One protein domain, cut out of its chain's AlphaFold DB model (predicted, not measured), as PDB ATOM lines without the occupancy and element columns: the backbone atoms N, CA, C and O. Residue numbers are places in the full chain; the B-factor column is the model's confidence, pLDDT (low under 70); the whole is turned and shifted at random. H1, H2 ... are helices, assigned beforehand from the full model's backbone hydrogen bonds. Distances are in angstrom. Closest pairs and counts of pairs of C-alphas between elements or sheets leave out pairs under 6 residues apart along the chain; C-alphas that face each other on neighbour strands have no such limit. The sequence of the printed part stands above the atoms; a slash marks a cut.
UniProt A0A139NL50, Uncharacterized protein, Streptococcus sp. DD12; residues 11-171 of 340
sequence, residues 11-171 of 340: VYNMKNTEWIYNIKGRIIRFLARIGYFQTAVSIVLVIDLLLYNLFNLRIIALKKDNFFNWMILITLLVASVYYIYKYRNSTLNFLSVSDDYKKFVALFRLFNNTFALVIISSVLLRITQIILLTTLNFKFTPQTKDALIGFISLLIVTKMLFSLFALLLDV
ATOM      1  N   VAL A  11      76.922  19.501 -35.027       46.53
ATOM      2  CA  VAL A  11      75.652  20.041 -35.559       46.53
ATOM      3  C   VAL A  11      74.442  19.481 -34.801       46.53
ATOM      4  O   VAL A  11      73.505  20.220 -34.500       46.53
ATOM      5  N   TYR A  12      74.482  18.198 -34.426       43.78
ATOM      6  CA  TYR A  12      73.443  17.583 -33.596       43.78
ATOM      7  C   TYR A  12      73.425  18.174 -32.181       43.78
ATOM      8  O   TYR A  12      72.360  18.519 -31.675       43.78
ATOM      9  N   ASN A  13      74.600  18.384 -31.570       47.34
ATOM     10  CA  ASN A  13      74.705  19.057 -30.272       47.34
ATOM     11  C   ASN A  13      74.232  20.515 -30.328       47.34
ATOM     12  O   ASN A  13      73.528  20.925 -29.412       47.34
ATOM     13  N   MET A  14      74.533  21.267 -31.396       43.91
ATOM     14  CA  MET A  14      74.057  22.647 -31.572       43.91
ATOM     15  C   MET A  14      72.528  22.732 -31.669       43.91
ATOM     16  O   MET A  14      71.916  23.514 -30.938       43.91
ATOM     17  N   LYS A  15      71.893  21.875 -32.484       48.69
ATOM     18  CA  LYS A  15      70.423  21.805 -32.570       48.69
ATOM     19  C   LYS A  15      69.780  21.385 -31.247       48.69
ATOM     20  O   LYS A  15      68.754  21.945 -30.865       48.69
ATOM     21  N   ASN A  16      70.395  20.454 -30.513       48.06
ATOM     22  CA  ASN A  16      69.917  20.064 -29.186       48.06
ATOM     23  C   ASN A  16      70.042  21.210 -28.173       48.06
ATOM     24  O   ASN A  16      69.104  21.456 -27.418       48.06
ATOM     25  N   THR A  17      71.153  21.951 -28.162       49.84
ATOM     26  CA  THR A  17      71.329  23.093 -27.249       49.84
ATOM     27  C   THR A  17      70.347  24.229 -27.529       49.84
ATOM     28  O   THR A  17      69.817  24.817 -26.588       49.84
ATOM     29  N   GLU A  18      70.038  24.495 -28.796       48.19
ATOM     30  CA  GLU A  18      69.096  25.540 -29.211       48.19
ATOM     31  C   GLU A  18      67.637  25.158 -28.892       48.19
ATOM     32  O   GLU A  18      66.845  25.980 -28.418       48.19
ATOM     33  N   TRP A  19      67.296  23.873 -29.042       41.56
ATOM     34  CA  TRP A  19      66.014  23.312 -28.611       41.56
ATOM     35  C   TRP A  19      65.849  23.351 -27.082       41.56
ATOM     36  O   TRP A  19      64.823  23.820 -26.581       41.56
ATOM     37  N   ILE A  20      66.885  22.963 -26.326       50.31
ATOM     38  CA  ILE A  20      66.908  23.030 -24.854       50.31
ATOM     39  C   ILE A  20      66.778  24.481 -24.368       50.31
ATOM     40  O   ILE A  20      66.026  24.745 -23.426       50.31
ATOM     41  N   TYR A  21      67.461  25.435 -25.005       51.94
ATOM     42  CA  TYR A  21      67.369  26.857 -24.657       51.94
ATOM     43  C   TYR A  21      65.957  27.410 -24.899       51.94
ATOM     44  O   TYR A  21      65.383  28.079 -24.032       51.94
ATOM     45  N   ASN A  22      65.337  27.041 -26.024       68.19
ATOM     46  CA  ASN A  22      63.954  27.398 -26.328       68.19
ATOM     47  C   ASN A  22      62.948  26.809 -25.325       68.19
ATOM     48  O   ASN A  22      61.990  27.489 -24.944       68.19
ATOM     49  N   ILE A  23      63.166  25.579 -24.855       66.00
ATOM     50  CA  ILE A  23      62.336  24.950 -23.818       66.00
ATOM     51  C   ILE A  23      62.510  25.653 -22.475       66.00
ATOM     52  O   ILE A  23      61.511  26.043 -21.868       66.00
ATOM     53  N   LYS A  24      63.752  25.888 -22.036       69.12
ATOM     54  CA  LYS A  24      64.042  26.621 -20.794       69.12
ATOM     55  C   LYS A  24      63.366  27.992 -20.796       69.12
ATOM     56  O   LYS A  24      62.649  28.328 -19.855       69.12
ATOM     57  N   GLY A  25      63.487  28.744 -21.892       74.62
ATOM     58  CA  GLY A  25      62.836  30.047 -22.045       74.62
ATOM     59  C   GLY A  25      61.302  29.981 -22.046       74.62
ATOM     60  O   GLY A  25      60.636  30.917 -21.597       74.62
ATOM     61  N   ARG A  26      60.693  28.891 -22.529       75.81
ATOM     62  CA  ARG A  26      59.234  28.676 -22.440       75.81
ATOM     63  C   ARG A  26      58.790  28.349 -21.012       75.81
ATOM     64  O   ARG A  26      57.814  28.937 -20.552       75.81
ATOM     65  N   ILE A  27      59.523  27.484 -20.309       74.69
ATOM     66  CA  ILE A  27      59.232  27.097 -18.920       74.69
ATOM     67  C   ILE A  27      59.348  28.307 -17.991       74.69
ATOM     68  O   ILE A  27      58.423  28.579 -17.234       74.69
ATOM     69  N   ILE A  28      60.425  29.090 -18.098       79.81
ATOM     70  CA  ILE A  28      60.629  30.285 -17.264       79.81
ATOM     71  C   ILE A  28      59.502  31.301 -17.483       79.81
ATOM     72  O   ILE A  28      58.932  31.812 -16.521       79.81
ATOM     73  N   ARG A  29      59.115  31.555 -18.742       80.44
ATOM     74  CA  ARG A  29      57.988  32.450 -19.055       80.44
ATOM     75  C   ARG A  29      56.667  31.931 -18.498       80.44
ATOM     76  O   ARG A  29      55.871  32.724 -18.004       80.44
ATOM     77  N   PHE A  30      56.428  30.624 -18.563       80.69
ATOM     78  CA  PHE A  30      55.246  30.011 -17.967       80.69
ATOM     79  C   PHE A  30      55.239  30.173 -16.439       80.69
ATOM     80  O   PHE A  30      54.279  30.718 -15.899       80.69
ATOM     81  N   LEU A  31      56.334  29.812 -15.763       79.50
ATOM     82  CA  LEU A  31      56.502  29.959 -14.314       79.50
ATOM     83  C   LEU A  31      56.329  31.417 -13.860       79.50
ATOM     84  O   LEU A  31      55.637  31.688 -12.884       79.50
ATOM     85  N   ALA A  32      56.876  32.382 -14.600       83.81
ATOM     86  CA  ALA A  32      56.678  33.805 -14.324       83.81
ATOM     87  C   ALA A  32      55.205  34.234 -14.462       83.81
ATOM     88  O   ALA A  32      54.700  35.024 -13.658       83.81
ATOM     89  N   ARG A  33      54.488  33.688 -15.453       83.31
ATOM     90  CA  ARG A  33      53.063  33.976 -15.681       83.31
ATOM     91  C   ARG A  33      52.167  33.394 -14.594       83.31
ATOM     92  O   ARG A  33      51.171  34.038 -14.269       83.31
ATOM     93  N   ILE A  34      52.497  32.238 -14.022       83.81
ATOM     94  CA  ILE A  34      51.712  31.625 -12.931       83.81
ATOM     95  C   ILE A  34      52.155  32.072 -11.530       83.81
ATOM     96  O   ILE A  34      51.375  31.924 -10.591       83.81
ATOM     97  N   GLY A  35      53.363  32.637 -11.411       84.50
ATOM     98  CA  GLY A  35      54.017  33.077 -10.177       84.50
ATOM     99  C   GLY A  35      54.922  32.000  -9.580       84.50
ATOM    100  O   GLY A  35      54.499  31.215  -8.733       84.50
ATOM    101  N   TYR A  36      56.183  31.991 -10.015       83.69
ATOM    102  CA  TYR A  36      57.164  30.945  -9.707       83.69
ATOM    103  C   TYR A  36      57.360  30.719  -8.201       83.69
ATOM    104  O   TYR A  36      57.377  29.574  -7.765       83.69
ATOM    105  N   PHE A  37      57.430  31.791  -7.404       86.31
ATOM    106  CA  PHE A  37      57.668  31.693  -5.963       86.31
ATOM    107  C   PHE A  37      56.509  31.000  -5.234       86.31
ATOM    108  O   PHE A  37      56.720  30.016  -4.534       86.31
ATOM    109  N   GLN A  38      55.267  31.441  -5.470       86.69
ATOM    110  CA  GLN A  38      54.083  30.804  -4.879       86.69
ATOM    111  C   GLN A  38      53.916  29.358  -5.356       86.69
ATOM    112  O   GLN A  38      53.489  28.494  -4.593       86.69
ATOM    113  N   THR A  39      54.274  29.086  -6.612       83.75
ATOM    114  CA  THR A  39      54.246  27.725  -7.160       83.75
ATOM    115  C   THR A  39      55.243  26.830  -6.421       83.75
ATOM    116  O   THR A  39      54.884  25.730  -6.017       83.75
ATOM    117  N   ALA A  40      56.466  27.312  -6.177       85.12
ATOM    118  CA  ALA A  40      57.471  26.585  -5.407       85.12
ATOM    119  C   ALA A  40      57.005  26.321  -3.966       85.12
ATOM    120  O   ALA A  40      57.080  25.186  -3.506       85.12
ATOM    121  N   VAL A  41      56.439  27.331  -3.292       84.56
ATOM    122  CA  VAL A  41      55.833  27.178  -1.956       84.56
ATOM    123  C   VAL A  41      54.747  26.100  -1.961       84.56
ATOM    124  O   VAL A  41      54.747  25.219  -1.105       84.56
ATOM    125  N   SER A  42      53.845  26.134  -2.943       81.56
ATOM    126  CA  SER A  42      52.750  25.165  -3.061       81.56
ATOM    127  C   SER A  42      53.278  23.742  -3.267       81.56
ATOM    128  O   SER A  42      52.808  22.815  -2.616       81.56
ATOM    129  N   ILE A  43      54.300  23.569  -4.112       81.50
ATOM    130  CA  ILE A  43      54.955  22.272  -4.341       81.50
ATOM    131  C   ILE A  43      55.605  21.753  -3.056       81.50
ATOM    132  O   ILE A  43      55.406  20.592  -2.710       81.50
ATOM    133  N   VAL A  44      56.338  22.600  -2.329       83.12
ATOM    134  CA  VAL A  44      56.978  22.216  -1.060       83.12
ATOM    135  C   VAL A  44      55.937  21.751  -0.040       83.12
ATOM    136  O   VAL A  44      56.132  20.714   0.588       83.12
ATOM    137  N   LEU A  45      54.808  22.456   0.083       79.06
ATOM    138  CA  LEU A  45      53.719  22.061   0.983       79.06
ATOM    139  C   LEU A  45      53.061  20.738   0.570       79.06
ATOM    140  O   LEU A  45      52.735  19.924   1.431       79.06
ATOM    141  N   VAL A  46      52.878  20.503  -0.732       80.31
ATOM    142  CA  VAL A  46      52.351  19.225  -1.241       80.31
ATOM    143  C   VAL A  46      53.320  18.083  -0.946       80.31
ATOM    144  O   VAL A  46      52.886  17.022  -0.508       80.31
ATOM    145  N   ILE A  47      54.622  18.292  -1.145       77.62
ATOM    146  CA  ILE A  47      55.650  17.290  -0.836       77.62
ATOM    147  C   ILE A  47      55.672  16.986   0.667       77.62
ATOM    148  O   ILE A  47      55.663  15.816   1.035       77.62
ATOM    149  N   ASP A  48      55.642  18.006   1.531       79.06
ATOM    150  CA  ASP A  48      55.585  17.825   2.990       79.06
ATOM    151  C   ASP A  48      54.336  17.027   3.412       79.06
ATOM    152  O   ASP A  48      54.433  16.094   4.208       79.06
ATOM    153  N   LEU A  49      53.174  17.311   2.808       77.44
ATOM    154  CA  LEU A  49      51.938  16.560   3.045       77.44
ATOM    155  C   LEU A  49      52.052  15.093   2.603       77.44
ATOM    156  O   LEU A  49      51.620  14.194   3.326       77.44
ATOM    157  N   LEU A  50      52.619  14.843   1.421       77.00
ATOM    158  CA  LEU A  50      52.809  13.489   0.897       77.00
ATOM    159  C   LEU A  50      53.765  12.682   1.775       77.00
ATOM    160  O   LEU A  50      53.466  11.538   2.102       77.00
ATOM    161  N   LEU A  51      54.881  13.276   2.197       76.62
ATOM    162  CA  LEU A  51      55.848  12.622   3.078       76.62
ATOM    163  C   LEU A  51      55.258  12.313   4.454       76.62
ATOM    164  O   LEU A  51      55.505  11.235   4.995       76.62
ATOM    165  N   TYR A  52      54.428  13.210   4.987       76.62
ATOM    166  CA  TYR A  52      53.715  12.957   6.232       76.62
ATOM    167  C   TYR A  52      52.725  11.797   6.091       76.62
ATOM    168  O   TYR A  52      52.707  10.904   6.931       76.62
ATOM    169  N   ASN A  53      51.934  11.763   5.018       71.19
ATOM    170  CA  ASN A  53      50.926  10.717   4.837       71.19
ATOM    171  C   ASN A  53      51.530   9.346   4.489       71.19
ATOM    172  O   ASN A  53      50.975   8.329   4.892       71.19
ATOM    173  N   LEU A  54      52.634   9.307   3.737       78.12
ATOM    174  CA  LEU A  54      53.253   8.057   3.280       78.12
ATOM    175  C   LEU A  54      54.275   7.492   4.271       78.12
ATOM    176  O   LEU A  54      54.384   6.277   4.403       78.12
ATOM    177  N   PHE A  55      55.027   8.357   4.955       80.25
ATOM    178  CA  PHE A  55      56.177   7.956   5.774       80.25
ATOM    179  C   PHE A  55      56.129   8.505   7.207       80.25
ATOM    180  O   PHE A  55      57.067   8.291   7.970       80.25
ATOM    181  N   ASN A  56      55.071   9.236   7.585       78.31
ATOM    182  CA  ASN A  56      54.963   9.949   8.865       78.31
ATOM    183  C   ASN A  56      56.126  10.933   9.125       78.31
ATOM    184  O   ASN A  56      56.436  11.279  10.267       78.31
ATOM    185  N   LEU A  57      56.775  11.409   8.056       72.38
ATOM    186  CA  LEU A  57      57.878  12.367   8.114       72.38
ATOM    187  C   LEU A  57      57.339  13.784   7.898       72.38
ATOM    188  O   LEU A  57      56.756  14.073   6.858       72.38
ATOM    189  N   ARG A  58      57.556  14.688   8.863       66.94
ATOM    190  CA  ARG A  58      57.308  16.130   8.685       66.94
ATOM    191  C   ARG A  58      58.625  16.853   8.457       66.94
ATOM    192  O   ARG A  58      59.446  16.906   9.370       66.94
ATOM    193  N   ILE A  59      58.789  17.456   7.285       64.06
ATOM    194  CA  ILE A  59      59.915  18.351   7.002       64.06
ATOM    195  C   ILE A  59      59.666  19.696   7.688       64.06
ATOM    196  O   ILE A  59      60.582  20.270   8.277       64.06
ATOM    197  N   ILE A  60      58.421  20.191   7.669       64.81
ATOM    198  CA  ILE A  60      58.087  21.509   8.219       64.81
ATOM    199  C   ILE A  60      57.215  21.378   9.474       64.81
ATOM    200  O   ILE A  60      55.994  21.208   9.440       64.81
ATOM    201  N   ALA A  61      57.839  21.514  10.644       62.03
ATOM    202  CA  ALA A  61      57.161  21.450  11.938       62.03
ATOM    203  C   ALA A  61      56.476  22.779  12.330       62.03
ATOM    204  O   ALA A  61      56.646  23.259  13.453       62.03
ATOM    205  N   LEU A  62      55.648  23.355  11.441       64.38
ATOM    206  CA  LEU A  62      54.985  24.663  11.627       64.38
ATOM    207  C   LEU A  62      54.090  24.750  12.874       64.38
ATOM    208  O   LEU A  62      53.735  25.849  13.288       64.38
ATOM    209  N   LYS A  63      53.720  23.617  13.486       65.12
ATOM    210  CA  LYS A  63      52.889  23.572  14.700       65.12
ATOM    211  C   LYS A  63      53.615  24.031  15.972       65.12
ATOM    212  O   LYS A  63      52.932  24.362  16.931       65.12
ATOM    213  N   LYS A  64      54.955  24.042  16.011       71.81
ATOM    214  CA  LYS A  64      55.701  24.474  17.208       71.81
ATOM    215  C   LYS A  64      55.786  26.002  17.271       71.81
ATOM    216  O   LYS A  64      56.052  26.644  16.252       71.81
ATOM    217  N   ASP A  65      55.563  26.578  18.449       72.44
ATOM    218  CA  ASP A  65      55.731  28.009  18.722       72.44
ATOM    219  C   ASP A  65      57.203  28.306  19.033       72.44
ATOM    220  O   ASP A  65      57.639  28.255  20.177       72.44
ATOM    221  N   ASN A  66      57.996  28.577  17.998       82.81
ATOM    222  CA  ASN A  66      59.354  29.092  18.149       82.81
ATOM    223  C   ASN A  66      59.608  30.218  17.137       82.81
ATOM    224  O   ASN A  66      58.916  30.326  16.120       82.81
ATOM    225  N   PHE A  67      60.596  31.064  17.424       80.62
ATOM    226  CA  PHE A  67      60.914  32.233  16.600       80.62
ATOM    227  C   PHE A  67      61.168  31.867  15.129       80.62
ATOM    228  O   PHE A  67      60.643  32.508  14.222       80.62
ATOM    229  N   PHE A  68      61.908  30.781  14.889       81.56
ATOM    230  CA  PHE A  68      62.232  30.311  13.543       81.56
ATOM    231  C   PHE A  68      60.985  29.942  12.720       81.56
ATOM    232  O   PHE A  68      60.834  30.387  11.583       81.56
ATOM    233  N   ASN A  69      60.040  29.198  13.302       82.50
ATOM    234  CA  ASN A  69      58.784  28.847  12.638       82.50
ATOM    235  C   ASN A  69      57.920  30.080  12.366       82.50
ATOM    236  O   ASN A  69      57.256  30.141  11.331       82.50
ATOM    237  N   TRP A  70      57.931  31.067  13.265       83.38
ATOM    238  CA  TRP A  70      57.240  32.336  13.048       83.38
ATOM    239  C   TRP A  70      57.839  33.128  11.890       83.38
ATOM    240  O   TRP A  70      57.080  33.621  11.056       83.38
ATOM    241  N   MET A  71      59.169  33.171  11.758       84.62
ATOM    242  CA  MET A  71      59.809  33.777  10.584       84.62
ATOM    243  C   MET A  71      59.380  33.088   9.282       84.62
ATOM    244  O   MET A  71      59.021  33.766   8.315       84.62
ATOM    245  N   ILE A  72      59.343  31.749   9.256       85.19
ATOM    246  CA  ILE A  72      58.880  30.993   8.080       85.19
ATOM    247  C   ILE A  72      57.419  31.330   7.764       85.19
ATOM    248  O   ILE A  72      57.092  31.619   6.615       85.19
ATOM    249  N   LEU A  73      56.535  31.343   8.764       85.75
ATOM    250  CA  LEU A  73      55.113  31.635   8.564       85.75
ATOM    251  C   LEU A  73      54.857  33.050   8.067       85.75
ATOM    252  O   LEU A  73      54.038  33.229   7.170       85.75
ATOM    253  N   ILE A  74      55.563  34.043   8.607       87.56
ATOM    254  CA  ILE A  74      55.471  35.427   8.134       87.56
ATOM    255  C   ILE A  74      55.961  35.522   6.687       87.56
ATOM    256  O   ILE A  74      55.293  36.135   5.857       87.56
ATOM    257  N   THR A  75      57.067  34.854   6.347       87.94
ATOM    258  CA  THR A  75      57.566  34.799   4.961       87.94
ATOM    259  C   THR A  75      56.519  34.207   4.011       87.94
ATOM    260  O   THR A  75      56.228  34.780   2.958       87.94
ATOM    261  N   LEU A  76      55.900  33.086   4.399       89.12
ATOM    262  CA  LEU A  76      54.831  32.439   3.634       89.12
ATOM    263  C   LEU A  76      53.582  33.323   3.515       89.12
ATOM    264  O   LEU A  76      52.958  33.368   2.451       89.12
ATOM    265  N   LEU A  77      53.225  34.040   4.585       91.25
ATOM    266  CA  LEU A  77      52.100  34.970   4.610       91.25
ATOM    267  C   LEU A  77      52.327  36.124   3.631       91.25
ATOM    268  O   LEU A  77      51.485  36.357   2.766       91.25
ATOM    269  N   VAL A  78      53.466  36.814   3.732       90.56
ATOM    270  CA  VAL A  78      53.812  37.948   2.862       90.56
ATOM    271  C   VAL A  78      53.826  37.513   1.400       90.56
ATOM    272  O   VAL A  78      53.230  38.181   0.554       90.56
ATOM    273  N   ALA A  79      54.422  36.357   1.101       90.06
ATOM    274  CA  ALA A  79      54.425  35.798  -0.244       90.06
ATOM    275  C   ALA A  79      53.013  35.515  -0.776       90.06
ATOM    276  O   ALA A  79      52.699  35.877  -1.912       90.06
ATOM    277  N   SER A  80      52.151  34.927   0.055       92.38
ATOM    278  CA  SER A  80      50.768  34.599  -0.305       92.38
ATOM    279  C   SER A  80      49.923  35.856  -0.529       92.38
ATOM    280  O   SER A  80      49.168  35.931  -1.499       92.38
ATOM    281  N   VAL A  81      50.082  36.880   0.315       92.62
ATOM    282  CA  VAL A  81      49.398  38.175   0.164       92.62
ATOM    283  C   VAL A  81      49.869  38.889  -1.102       92.62
ATOM    284  O   VAL A  81      49.039  39.321  -1.906       92.62
ATOM    285  N   TYR A  82      51.184  38.957  -1.326       90.94
ATOM    286  CA  TYR A  82      51.758  39.541  -2.538       90.94
ATOM    287  C   TYR A  82      51.269  38.820  -3.797       90.94
ATOM    288  O   TYR A  82      50.916  39.467  -4.787       90.94
ATOM    289  N   TYR A  83      51.198  37.486  -3.756       91.31
ATOM    290  CA  TYR A  83      50.679  36.680  -4.853       91.31
ATOM    291  C   TYR A  83      49.242  37.067  -5.208       91.31
ATOM    292  O   TYR A  83      48.957  37.388  -6.365       91.31
ATOM    293  N   ILE A  84      48.347  37.078  -4.214       89.50
ATOM    294  CA  ILE A  84      46.945  37.449  -4.424       89.50
ATOM    295  C   ILE A  84      46.866  38.863  -4.990       89.50
ATOM    296  O   ILE A  84      46.220  39.062  -6.014       89.50
ATOM    297  N   TYR A  85      47.563  39.829  -4.388       87.88
ATOM    298  CA  TYR A  85      47.557  41.216  -4.849       87.88
ATOM    299  C   TYR A  85      47.990  41.347  -6.317       87.88
ATOM    300  O   TYR A  85      47.267  41.924  -7.131       87.88
ATOM    301  N   LYS A  86      49.128  40.747  -6.679       86.38
ATOM    302  CA  LYS A  86      49.703  40.825  -8.028       86.38
ATOM    303  C   LYS A  86      48.816  40.180  -9.087       86.38
ATOM    304  O   LYS A  86      48.672  40.718 -10.186       86.38
ATOM    305  N   TYR A  87      48.253  39.010  -8.791       82.94
ATOM    306  CA  TYR A  87      47.551  38.215  -9.795       82.94
ATOM    307  C   TYR A  87      46.028  38.424  -9.811       82.94
ATOM    308  O   TYR A  87      45.414  38.064 -10.817       82.94
ATOM    309  N   ARG A  88      45.434  39.088  -8.800       70.69
ATOM    310  CA  ARG A  88      43.988  39.397  -8.702       70.69
ATOM    311  C   ARG A  88      43.429  40.118  -9.930       70.69
ATOM    312  O   ARG A  88      42.367  39.738 -10.408       70.69
ATOM    313  N   ASN A  89      44.147  41.118 -10.445       59.53
ATOM    314  CA  ASN A  89      43.689  41.964 -11.560       59.53
ATOM    315  C   ASN A  89      44.410  41.681 -12.886       59.53
ATOM    316  O   ASN A  89      44.141  42.340 -13.887       59.53
ATOM    317  N   SER A  90      45.337  40.721 -12.913       60.91
ATOM    318  CA  SER A  90      46.111  40.419 -14.119       60.91
ATOM    319  C   SER A  90      45.253  39.662 -15.138       60.91
ATOM    320  O   SER A  90      45.209  38.429 -15.164       60.91
ATOM    321  N   THR A  91      44.532  40.404 -15.975       58.66
ATOM    322  CA  THR A  91      43.695  39.847 -17.035       58.66
ATOM    323  C   THR A  91      44.566  39.107 -18.045       58.66
ATOM    324  O   THR A  91      45.460  39.660 -18.684       58.66
ATOM    325  N   LEU A  92      44.284  37.815 -18.214       65.44
ATOM    326  CA  LEU A  92      44.974  36.963 -19.188       65.44
ATOM    327  C   LEU A  92      44.690  37.382 -20.643       65.44
ATOM    328  O   LEU A  92      45.353  36.917 -21.566       65.44
ATOM    329  N   ASN A  93      43.733  38.290 -20.833       56.75
ATOM    330  CA  ASN A  93      43.277  38.791 -22.125       56.75
ATOM    331  C   ASN A  93      44.343  39.612 -22.866       56.75
ATOM    332  O   ASN A  93      44.310  39.650 -24.090       56.75
ATOM    333  N   PHE A  94      45.312  40.206 -22.160       56.25
ATOM    334  CA  PHE A  94      46.407  40.968 -22.777       56.25
ATOM    335  C   PHE A  94      47.548  40.091 -23.320       56.25
ATOM    336  O   PHE A  94      48.477  40.594 -23.948       56.25
ATOM    337  N   LEU A  95      47.507  38.775 -23.093       62.75
ATOM    338  CA  LEU A  95      48.485  37.852 -23.663       62.75
ATOM    339  C   LEU A  95      48.098  37.498 -25.103       62.75
ATOM    340  O   LEU A  95      47.066  36.872 -25.336       62.75
ATOM    341  N   SER A  96      48.971  37.817 -26.059       66.81
ATOM    342  CA  SER A  96      48.898  37.387 -27.463       66.81
ATOM    343  C   SER A  96      49.257  35.899 -27.629       66.81
ATOM    344  O   SER A  96      50.196  35.524 -28.324       66.81
ATOM    345  N   VAL A  97      48.540  35.024 -26.921       73.12
ATOM    346  CA  VAL A  97      48.730  33.563 -26.932       73.12
ATOM    347  C   VAL A  97      47.371  32.883 -27.122       73.12
ATOM    348  O   VAL A  97      46.339  33.510 -26.880       73.12
ATOM    349  N   SER A  98      47.364  31.617 -27.554       73.19
ATOM    350  CA  SER A  98      46.141  30.830 -27.737       73.19
ATOM    351  C   SER A  98      45.269  30.797 -26.479       73.19
ATOM    352  O   SER A  98      45.768  30.814 -25.347       73.19
ATOM    353  N   ASP A  99      43.956  30.714 -26.676       71.62
ATOM    354  CA  ASP A  99      42.998  30.703 -25.569       71.62
ATOM    355  C   ASP A  99      43.142  29.450 -24.693       71.62
ATOM    356  O   ASP A  99      43.046  29.548 -23.470       71.62
ATOM    357  N   ASP A 100      43.526  28.311 -25.275       68.88
ATOM    358  CA  ASP A 100      43.851  27.090 -24.524       68.88
ATOM    359  C   ASP A 100      45.033  27.296 -23.565       68.88
ATOM    360  O   ASP A 100      44.999  26.871 -22.409       68.88
ATOM    361  N   TYR A 101      46.072  28.017 -24.001       73.94
ATOM    362  CA  TYR A 101      47.212  28.329 -23.143       73.94
ATOM    363  C   TYR A 101      46.826  29.303 -22.021       73.94
ATOM    364  O   TYR A 101      47.296  29.160 -20.889       73.94
ATOM    365  N   LYS A 102      45.944  30.275 -22.294       76.06
ATOM    366  CA  LYS A 102      45.406  31.165 -21.251       76.06
ATOM    367  C   LYS A 102      44.611  30.375 -20.211       76.06
ATOM    368  O   LYS A 102      44.827  30.593 -19.020       76.06
ATOM    369  N   LYS A 103      43.762  29.432 -20.638       72.38
ATOM    370  CA  LYS A 103      43.019  28.525 -19.742       72.38
ATOM    371  C   LYS A 103      43.967  27.687 -18.882       72.38
ATOM    372  O   LYS A 103      43.768  27.587 -17.674       72.38
ATOM    373  N   PHE A 104      45.054  27.186 -19.465       76.69
ATOM    374  CA  PHE A 104      46.079  26.448 -18.726       76.69
ATOM    375  C   PHE A 104      46.791  27.315 -17.672       76.69
ATOM    376  O   PHE A 104      46.920  26.915 -16.519       76.69
ATOM    377  N   VAL A 105      47.196  28.545 -18.008       80.12
ATOM    378  CA  VAL A 105      47.788  29.483 -17.031       80.12
ATOM    379  C   VAL A 105      46.788  29.847 -15.925       80.12
ATOM    380  O   VAL A 105      47.165  29.915 -14.754       80.12
ATOM    381  N   ALA A 106      45.519  30.069 -16.274       81.62
ATOM    382  CA  ALA A 106      44.454  30.351 -15.316       81.62
ATOM    383  C   ALA A 106      44.234  29.195 -14.327       81.62
ATOM    384  O   ALA A 106      44.074  29.453 -13.136       81.62
ATOM    385  N   LEU A 107      44.299  27.944 -14.791       81.19
ATOM    386  CA  LEU A 107      44.206  26.755 -13.942       81.19
ATOM    387  C   LEU A 107      45.298  26.744 -12.859       81.19
ATOM    388  O   LEU A 107      45.001  26.610 -11.675       81.19
ATOM    389  N   PHE A 108      46.561  26.949 -13.236       81.44
ATOM    390  CA  PHE A 108      47.668  26.988 -12.269       81.44
ATOM    391  C   PHE A 108      47.552  28.161 -11.294       81.44
ATOM    392  O   PHE A 108      47.814  28.008 -10.101       81.44
ATOM    393  N   ARG A 109      47.111  29.329 -11.776       86.38
ATOM    394  CA  ARG A 109      46.835  30.476 -10.903       86.38
ATOM    395  C   ARG A 109      45.711  30.190  -9.914       86.38
ATOM    396  O   ARG A 109      45.794  30.643  -8.776       86.38
ATOM    397  N   LEU A 110      44.690  29.431 -10.312       85.19
ATOM    398  CA  LEU A 110      43.608  29.023  -9.421       85.19
ATOM    399  C   LEU A 110      44.128  28.146  -8.274       85.19
ATOM    400  O   LEU A 110      43.806  28.413  -7.113       85.19
ATOM    401  N   PHE A 111      44.970  27.154  -8.574       82.94
ATOM    402  CA  PHE A 111      45.596  26.318  -7.548       82.94
ATOM    403  C   PHE A 111      46.491  27.138  -6.617       82.94
ATOM    404  O   PHE A 111      46.290  27.114  -5.405       82.94
ATOM    405  N   ASN A 112      47.406  27.939  -7.164       87.56
ATOM    406  CA  ASN A 112      48.296  28.793  -6.370       87.56
ATOM    407  C   ASN A 112      47.523  29.777  -5.475       87.56
ATOM    408  O   ASN A 112      47.898  29.992  -4.324       87.56
ATOM    409  N   ASN A 113      46.424  30.347  -5.978       89.38
ATOM    410  CA  ASN A 113      45.537  31.212  -5.201       89.38
ATOM    411  C   ASN A 113      44.842  30.447  -4.064       89.38
ATOM    412  O   ASN A 113      44.684  30.973  -2.967       89.38
ATOM    413  N   THR A 114      44.454  29.195  -4.307       87.44
ATOM    414  CA  THR A 114      43.864  28.328  -3.278       87.44
ATOM    415  C   THR A 114      44.879  28.042  -2.170       87.44
ATOM    416  O   THR A 114      44.570  28.260  -1.001       87.44
ATOM    417  N   PHE A 115      46.117  27.673  -2.520       85.56
ATOM    418  CA  PHE A 115      47.202  27.499  -1.547       85.56
ATOM    419  C   PHE A 115      47.503  28.784  -0.768       85.56
ATOM    420  O   PHE A 115      47.644  28.739   0.453       85.56
ATOM    421  N   ALA A 116      47.542  29.937  -1.442       90.75
ATOM    422  CA  ALA A 116      47.738  31.229  -0.788       90.75
ATOM    423  C   ALA A 116      46.647  31.516   0.261       90.75
ATOM    424  O   ALA A 116      46.954  31.959   1.366       90.75
ATOM    425  N   LEU A 117      45.379  31.212  -0.043       91.25
ATOM    426  CA  LEU A 117      44.266  31.375   0.899       91.25
ATOM    427  C   LEU A 117      44.355  30.419   2.093       91.25
ATOM    428  O   LEU A 117      44.052  30.827   3.215       91.25
ATOM    429  N   VAL A 118      44.797  29.176   1.883       88.00
ATOM    430  CA  VAL A 118      45.047  28.222   2.980       88.00
ATOM    431  C   VAL A 118      46.143  28.749   3.908       88.00
ATOM    432  O   VAL A 118      45.958  28.770   5.123       88.00
ATOM    433  N   ILE A 119      47.253  29.245   3.355       89.31
ATOM    434  CA  ILE A 119      48.346  29.828   4.148       89.31
ATOM    435  C   ILE A 119      47.835  31.029   4.948       89.31
ATOM    436  O   ILE A 119      47.963  31.039   6.171       89.31
ATOM    437  N   ILE A 120      47.199  32.001   4.288       91.25
ATOM    438  CA  ILE A 120      46.687  33.214   4.942       91.25
ATOM    439  C   ILE A 120      45.711  32.859   6.065       91.25
ATOM    440  O   ILE A 120      45.876  33.329   7.188       91.25
ATOM    441  N   SER A 121      44.722  32.004   5.793       89.69
ATOM    442  CA  SER A 121      43.732  31.612   6.800       89.69
ATOM    443  C   SER A 121      44.355  30.869   7.983       89.69
ATOM    444  O   SER A 121      44.021  31.167   9.126       89.69
ATOM    445  N   SER A 122      45.308  29.965   7.736       84.25
ATOM    446  CA  SER A 122      46.004  29.237   8.803       84.25
ATOM    447  C   SER A 122      46.822  30.159   9.716       84.25
ATOM    448  O   SER A 122      46.796  30.000  10.939       84.25
ATOM    449  N   VAL A 123      47.508  31.155   9.142       87.62
ATOM    450  CA  VAL A 123      48.305  32.127   9.898       87.62
ATOM    451  C   VAL A 123      47.397  33.069  10.682       87.62
ATOM    452  O   VAL A 123      47.632  33.280  11.870       87.62
ATOM    453  N   LEU A 124      46.328  33.575  10.058       88.88
ATOM    454  CA  LEU A 124      45.346  34.427  10.729       88.88
ATOM    455  C   LEU A 124      44.701  33.709  11.913       88.88
ATOM    456  O   LEU A 124      44.696  34.263  13.003       88.88
ATOM    457  N   LEU A 125      44.255  32.460  11.747       86.88
ATOM    458  CA  LEU A 125      43.697  31.668  12.850       86.88
ATOM    459  C   LEU A 125      44.664  31.548  14.031       86.88
ATOM    460  O   LEU A 125      44.246  31.655  15.184       86.88
ATOM    461  N   ARG A 126      45.959  31.338  13.763       84.69
ATOM    462  CA  ARG A 126      46.976  31.244  14.818       84.69
ATOM    463  C   ARG A 126      47.177  32.580  15.531       84.69
ATOM    464  O   ARG A 126      47.241  32.596  16.756       84.69
ATOM    465  N   ILE A 127      47.241  33.685  14.786       86.19
ATOM    466  CA  ILE A 127      47.343  35.039  15.353       86.19
ATOM    467  C   ILE A 127      46.108  35.350  16.204       86.19
ATOM    468  O   ILE A 127      46.244  35.772  17.348       86.19
ATOM    469  N   THR A 128      44.908  35.075  15.691       85.31
ATOM    470  CA  THR A 128      43.645  35.264  16.412       85.31
ATOM    471  C   THR A 128      43.618  34.449  17.702       85.31
ATOM    472  O   THR A 128      43.252  34.983  18.743       85.31
ATOM    473  N   GLN A 129      44.073  33.191  17.670       83.12
ATOM    474  CA  GLN A 129      44.173  32.356  18.868       83.12
ATOM    475  C   GLN A 129      45.115  32.961  19.923       83.12
ATOM    476  O   GLN A 129      44.791  32.919  21.107       83.12
ATOM    477  N   ILE A 130      46.253  33.528  19.512       84.69
ATOM    478  CA  ILE A 130      47.189  34.190  20.434       84.69
ATOM    479  C   ILE A 130      46.557  35.437  21.042       84.69
ATOM    480  O   ILE A 130      46.600  35.593  22.255       84.69
ATOM    481  N   ILE A 131      45.934  36.288  20.223       84.88
ATOM    482  CA  ILE A 131      45.291  37.523  20.689       84.88
ATOM    483  C   ILE A 131      44.168  37.215  21.683       84.88
ATOM    484  O   ILE A 131      44.086  37.854  22.724       84.88
ATOM    485  N   LEU A 132      43.314  36.226  21.400       85.81
ATOM    486  CA  LEU A 132      42.238  35.811  22.310       85.81
ATOM    487  C   LEU A 132      42.774  35.275  23.640       85.81
ATOM    488  O   LEU A 132      42.213  35.574  24.694       85.81
ATOM    489  N   LEU A 133      43.881  34.530  23.594       84.38
ATOM    490  CA  LEU A 133      44.529  34.023  24.795       84.38
ATOM    491  C   LEU A 133      45.135  35.160  25.629       84.38
ATOM    492  O   LEU A 133      44.989  35.150  26.843       84.38
ATOM    493  N   THR A 134      45.788  36.142  25.002       82.69
ATOM    494  CA  THR A 134      46.460  37.232  25.728       82.69
ATOM    495  C   THR A 134      45.513  38.331  26.200       82.69
ATOM    496  O   THR A 134      45.769  38.926  27.241       82.69
ATOM    497  N   THR A 135      44.433  38.616  25.465       82.25
ATOM    498  CA  THR A 135      43.521  39.735  25.786       82.25
ATOM    499  C   THR A 135      42.301  39.310  26.595       82.25
ATOM    500  O   THR A 135      41.875  40.047  27.477       82.25
ATOM    501  N   LEU A 136      41.740  38.131  26.318       82.00
ATOM    502  CA  LEU A 136      40.476  37.672  26.907       82.00
ATOM    503  C   LEU A 136      40.646  36.416  27.772       82.00
ATOM    504  O   LEU A 136      39.660  35.881  28.272       82.00
ATOM    505  N   ASN A 137      41.884  35.925  27.919       81.56
ATOM    506  CA  ASN A 137      42.215  34.657  28.576       81.56
ATOM    507  C   ASN A 137      41.374  33.477  28.047       81.56
ATOM    508  O   ASN A 137      41.097  32.500  28.745       81.56
ATOM    509  N   PHE A 138      40.942  33.586  26.788       79.56
ATOM    510  CA  PHE A 138      40.034  32.650  26.152       79.56
ATOM    511  C   PHE A 138      40.829  31.697  25.270       79.56
ATOM    512  O   PHE A 138      41.540  32.103  24.348       79.56
ATOM    513  N   LYS A 139      40.677  30.398  25.526       79.44
ATOM    514  CA  LYS A 139      41.308  29.343  24.737       79.44
ATOM    515  C   LYS A 139      40.239  28.575  23.980       79.44
ATOM    516  O   LYS A 139      39.333  28.010  24.586       79.44
ATOM    517  N   PHE A 140      40.388  28.489  22.659       76.81
ATOM    518  CA  PHE A 140      39.578  27.564  21.874       76.81
ATOM    519  C   PHE A 140      39.743  26.144  22.411       76.81
ATOM    520  O   PHE A 140      40.864  25.640  22.551       76.81
ATOM    521  N   THR A 141      38.617  25.488  22.676       83.88
ATOM    522  CA  THR A 141      38.605  24.042  22.879       83.88
ATOM    523  C   THR A 141      39.097  23.353  21.597       83.88
ATOM    524  O   THR A 141      38.908  23.888  20.500       83.88
ATOM    525  N   PRO A 142      39.711  22.159  21.681       81.62
ATOM    526  CA  PRO A 142      40.138  21.422  20.490       81.62
ATOM    527  C   PRO A 142      39.008  21.260  19.459       81.62
ATOM    528  O   PRO A 142      39.203  21.529  18.280       81.62
ATOM    529  N   GLN A 143      37.794  20.963  19.934       81.19
ATOM    530  CA  GLN A 143      36.600  20.806  19.099       81.19
ATOM    531  C   GLN A 143      36.220  22.087  18.337       81.19
ATOM    532  O   GLN A 143      35.943  22.030  17.141       81.19
ATOM    533  N   THR A 144      36.229  23.252  18.995       82.19
ATOM    534  CA  THR A 144      35.890  24.529  18.332       82.19
ATOM    535  C   THR A 144      36.943  24.932  17.305       82.19
ATOM    536  O   THR A 144      36.603  25.419  16.227       82.19
ATOM    537  N   LYS A 145      38.222  24.673  17.598       80.19
ATOM    538  CA  LYS A 145      39.325  24.908  16.665       80.19
ATOM    539  C   LYS A 145      39.211  24.033  15.417       80.19
ATOM    540  O   LYS A 145      39.330  24.553  14.309       80.19
ATOM    541  N   ASP A 146      38.963  22.739  15.588       78.12
ATOM    542  CA  ASP A 146      38.834  21.806  14.468       78.12
ATOM    543  C   ASP A 146      37.595  22.121  13.618       78.12
ATOM    544  O   ASP A 146      37.679  22.116  12.389       78.12
ATOM    545  N   ALA A 147      36.480  22.508  14.248       78.25
ATOM    546  CA  ALA A 147      35.280  22.959  13.545       78.25
ATOM    547  C   ALA A 147      35.531  24.226  12.706       78.25
ATOM    548  O   ALA A 147      35.136  24.280  11.540       78.25
ATOM    549  N   LEU A 148      36.230  25.227  13.256       82.50
ATOM    550  CA  LEU A 148      36.594  26.450  12.528       82.50
ATOM    551  C   LEU A 148      37.519  26.164  11.341       82.50
ATOM    552  O   LEU A 148      37.296  26.691  10.249       82.50
ATOM    553  N   ILE A 149      38.534  25.317  11.538       81.94
ATOM    554  CA  ILE A 149      39.432  24.885  10.459       81.94
ATOM    555  C   ILE A 149      38.625  24.172   9.373       81.94
ATOM    556  O   ILE A 149      38.741  24.534   8.204       81.94
ATOM    557  N   GLY A 150      37.768  23.220   9.752       77.69
ATOM    558  CA  GLY A 150      36.909  22.485   8.826       77.69
ATOM    559  C   GLY A 150      36.000  23.407   8.015       77.69
ATOM    560  O   GLY A 150      35.943  23.294   6.792       77.69
ATOM    561  N   PHE A 151      35.357  24.377   8.667       82.19
ATOM    562  CA  PHE A 151      34.493  25.358   8.007       82.19
ATOM    563  C   PHE A 151      35.260  26.238   7.008       82.19
ATOM    564  O   PHE A 151      34.834  26.409   5.863       82.19
ATOM    565  N   ILE A 152      36.425  26.762   7.395       87.12
ATOM    566  CA  ILE A 152      37.262  27.585   6.512       87.12
ATOM    567  C   ILE A 152      37.786  26.762   5.330       87.12
ATOM    568  O   ILE A 152      37.736  27.223   4.186       87.12
ATOM    569  N   SER A 153      38.252  25.536   5.578       79.88
ATOM    570  CA  SER A 153      38.685  24.618   4.522       79.88
ATOM    571  C   SER A 153      37.551  24.307   3.546       79.88
ATOM    572  O   SER A 153      37.774  24.366   2.336       79.88
ATOM    573  N   LEU A 154      36.333  24.064   4.042       81.00
ATOM    574  CA  LEU A 154      35.149  23.843   3.213       81.00
ATOM    575  C   LEU A 154      34.893  25.030   2.275       81.00
ATOM    576  O   LEU A 154      34.721  24.831   1.071       81.00
ATOM    577  N   LEU A 155      34.915  26.264   2.791       84.31
ATOM    578  CA  LEU A 155      34.713  27.472   1.981       84.31
ATOM    579  C   LEU A 155      35.784  27.627   0.892       84.31
ATOM    580  O   LEU A 155      35.461  27.938  -0.257       84.31
ATOM    581  N   ILE A 156      37.054  27.386   1.234       85.81
ATOM    582  CA  ILE A 156      38.176  27.486   0.291       85.81
ATOM    583  C   ILE A 156      38.052  26.435  -0.821       85.81
ATOM    584  O   ILE A 156      38.158  26.780  -2.001       85.81
ATOM    585  N   VAL A 157      37.790  25.173  -0.466       79.44
ATOM    586  CA  VAL A 157      37.636  24.073  -1.432       79.44
ATOM    587  C   VAL A 157      36.419  24.304  -2.326       79.44
ATOM    588  O   VAL A 157      36.521  24.189  -3.545       79.44
ATOM    589  N   THR A 158      35.291  24.718  -1.750       77.50
ATOM    590  CA  THR A 158      34.062  25.009  -2.503       77.50
ATOM    591  C   THR A 158      34.284  26.137  -3.513       77.50
ATOM    592  O   THR A 158      33.925  26.014  -4.685       77.50
ATOM    593  N   LYS A 159      34.965  27.218  -3.107       85.81
ATOM    594  CA  LYS A 159      35.370  28.301  -4.017       85.81
ATOM    595  C   LYS A 159      36.264  27.791  -5.150       85.81
ATOM    596  O   LYS A 159      36.073  28.204  -6.298       85.81
ATOM    597  N   MET A 160      37.244  26.938  -4.841       84.44
ATOM    598  CA  MET A 160      38.137  26.348  -5.844       84.44
ATOM    599  C   MET A 160      37.341  25.530  -6.866       84.44
ATOM    600  O   MET A 160      37.510  25.743  -8.065       84.44
ATOM    601  N   LEU A 161      36.438  24.659  -6.407       77.50
ATOM    602  CA  LEU A 161      35.602  23.821  -7.270       77.50
ATOM    603  C   LEU A 161      34.734  24.664  -8.210       77.50
ATOM    604  O   LEU A 161      34.783  24.465  -9.423       77.50
ATOM    605  N   PHE A 162      34.012  25.664  -7.699       79.19
ATOM    606  CA  PHE A 162      33.200  26.546  -8.549       79.19
ATOM    607  C   PHE A 162      34.029  27.342  -9.557       79.19
ATOM    608  O   PHE A 162      33.606  27.536 -10.696       79.19
ATOM    609  N   SER A 163      35.226  27.777  -9.166       78.75
ATOM    610  CA  SER A 163      36.138  28.479 -10.071       78.75
ATOM    611  C   SER A 163      36.679  27.563 -11.170       78.75
ATOM    612  O   SER A 163      36.838  27.998 -12.308       78.75
ATOM    613  N   LEU A 164      36.928  26.291 -10.849       76.88
ATOM    614  CA  LEU A 164      37.333  25.279 -11.818       76.88
ATOM    615  C   LEU A 164      36.205  25.004 -12.818       76.88
ATOM    616  O   LEU A 164      36.440  25.029 -14.023       76.88
ATOM    617  N   PHE A 165      34.972  24.820 -12.338       71.31
ATOM    618  CA  PHE A 165      33.798  24.663 -13.202       71.31
ATOM    619  C   PHE A 165      33.580  25.875 -14.111       71.31
ATOM    620  O   PHE A 165      33.351  25.708 -15.308       71.31
ATOM    621  N   ALA A 166      33.704  27.087 -13.564       70.75
ATOM    622  CA  ALA A 166      33.609  28.323 -14.332       70.75
ATOM    623  C   ALA A 166      34.640  28.367 -15.471       70.75
ATOM    624  O   ALA A 166      34.305  28.717 -16.600       70.75
ATOM    625  N   LEU A 167      35.877  27.943 -15.191       71.56
ATOM    626  CA  LEU A 167      36.956  27.879 -16.172       71.56
ATOM    627  C   LEU A 167      36.711  26.823 -17.263       71.56
ATOM    628  O   LEU A 167      36.943  27.098 -18.439       71.56
ATOM    629  N   LEU A 168      36.243  25.630 -16.886       69.69
ATOM    630  CA  LEU A 168      35.969  24.534 -17.822       69.69
ATOM    631  C   LEU A 168      34.812  24.858 -18.776       69.69
ATOM    632  O   LEU A 168      34.887  24.541 -19.960       69.69
ATOM    633  N   LEU A 169      33.765  25.506 -18.263       68.00
ATOM    634  CA  LEU A 169      32.577  25.884 -19.032       68.00
ATOM    635  C   LEU A 169      32.703  27.248 -19.726       68.00
ATOM    636  O   LEU A 169      31.798  27.635 -20.458       68.00
ATOM    637  N   ASP A 170      33.810  27.965 -19.508       72.94
ATOM    638  CA  ASP A 170      34.046  29.316 -20.030       72.94
ATOM    639  C   ASP A 170      32.941  30.318 -19.636       72.94
ATOM    640  O   ASP A 170      32.472  31.139 -20.424       72.94
ATOM    641  N   VAL A 171      32.487  30.223 -18.383       75.19
ATOM    642  CA  VAL A 171      31.442  31.078 -17.805       75.19
ATOM    643  C   VAL A 171      31.989  31.885 -16.633       75.19
ATOM    644  O   VAL A 171      32.984  31.536 -16.000       75.19
TER     645      VAL A 171
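Overview. This is residues 11 to 171 of the 340 residues of an uncharacterized protein of Streptococcus sp. DD12 (UniProt A0A139NL50). One long helix, H4, runs through the core, with H5 folded back beside it, H3 crossing it, and H2 reaching away from it with only residues 38 to 42 touching it. Residues 11 to 27 of H1 stick out as a free arm. The printed part has 161 residues with five named helices, H1 to H5 in order, and no named strand: all helix, the packing mostly crossed. It is loose, with a radius of gyration of the C-alphas of 19.8 A, and elongated, spanning 71 by 40 by 29 A.

Arrangement. H1, residues 11 to 34, touches H4, residues 99 to 136, with residues 30 to 34 alone; their closest C-alphas, Ile 34 and Arg 109, are 5.4 A apart, at a steep tilt of 46 degrees, the same way. H2, residues 36 to 55, touches the hub H4 only just about perpendicular at 70.3 degrees, closest at C-alphas 39 and 112, 6.1 A. H3, residues 67 to 88, forms a helical hairpin with H4, opposite ways at a steep tilt of 43 degrees, closest at C-alphas 80 and 116, 4.6 A. H5, residues 142 to 169, forms another with H4 at a shallow 17 degrees, opposite ways, closest at C-alphas 114 and 160, 6.6 A. H3 and H5 are apart. In all five helices every O i to N i+4 pair is within hydrogen-bond range.

Along the chain. H1 begins at C-alpha 11 (75.652, 20.041, -35.559) and is 34.9 A long; H2 is 27.7 A, H3 31.3 A. H4 is 53.0 A and H5 40.5 A, ending at C-alpha 169 (32.577, 25.884, -19.032).

Size, cuts and confidence. C-alphas 11 and 136 are the two farthest apart, 73.8 A. The printed part has no cut; the link H2 to H3 is long. The model's pLDDT is under 70 at residues 11 to 24, 58 to 63, 89 to 96, 100 and 168 to 169.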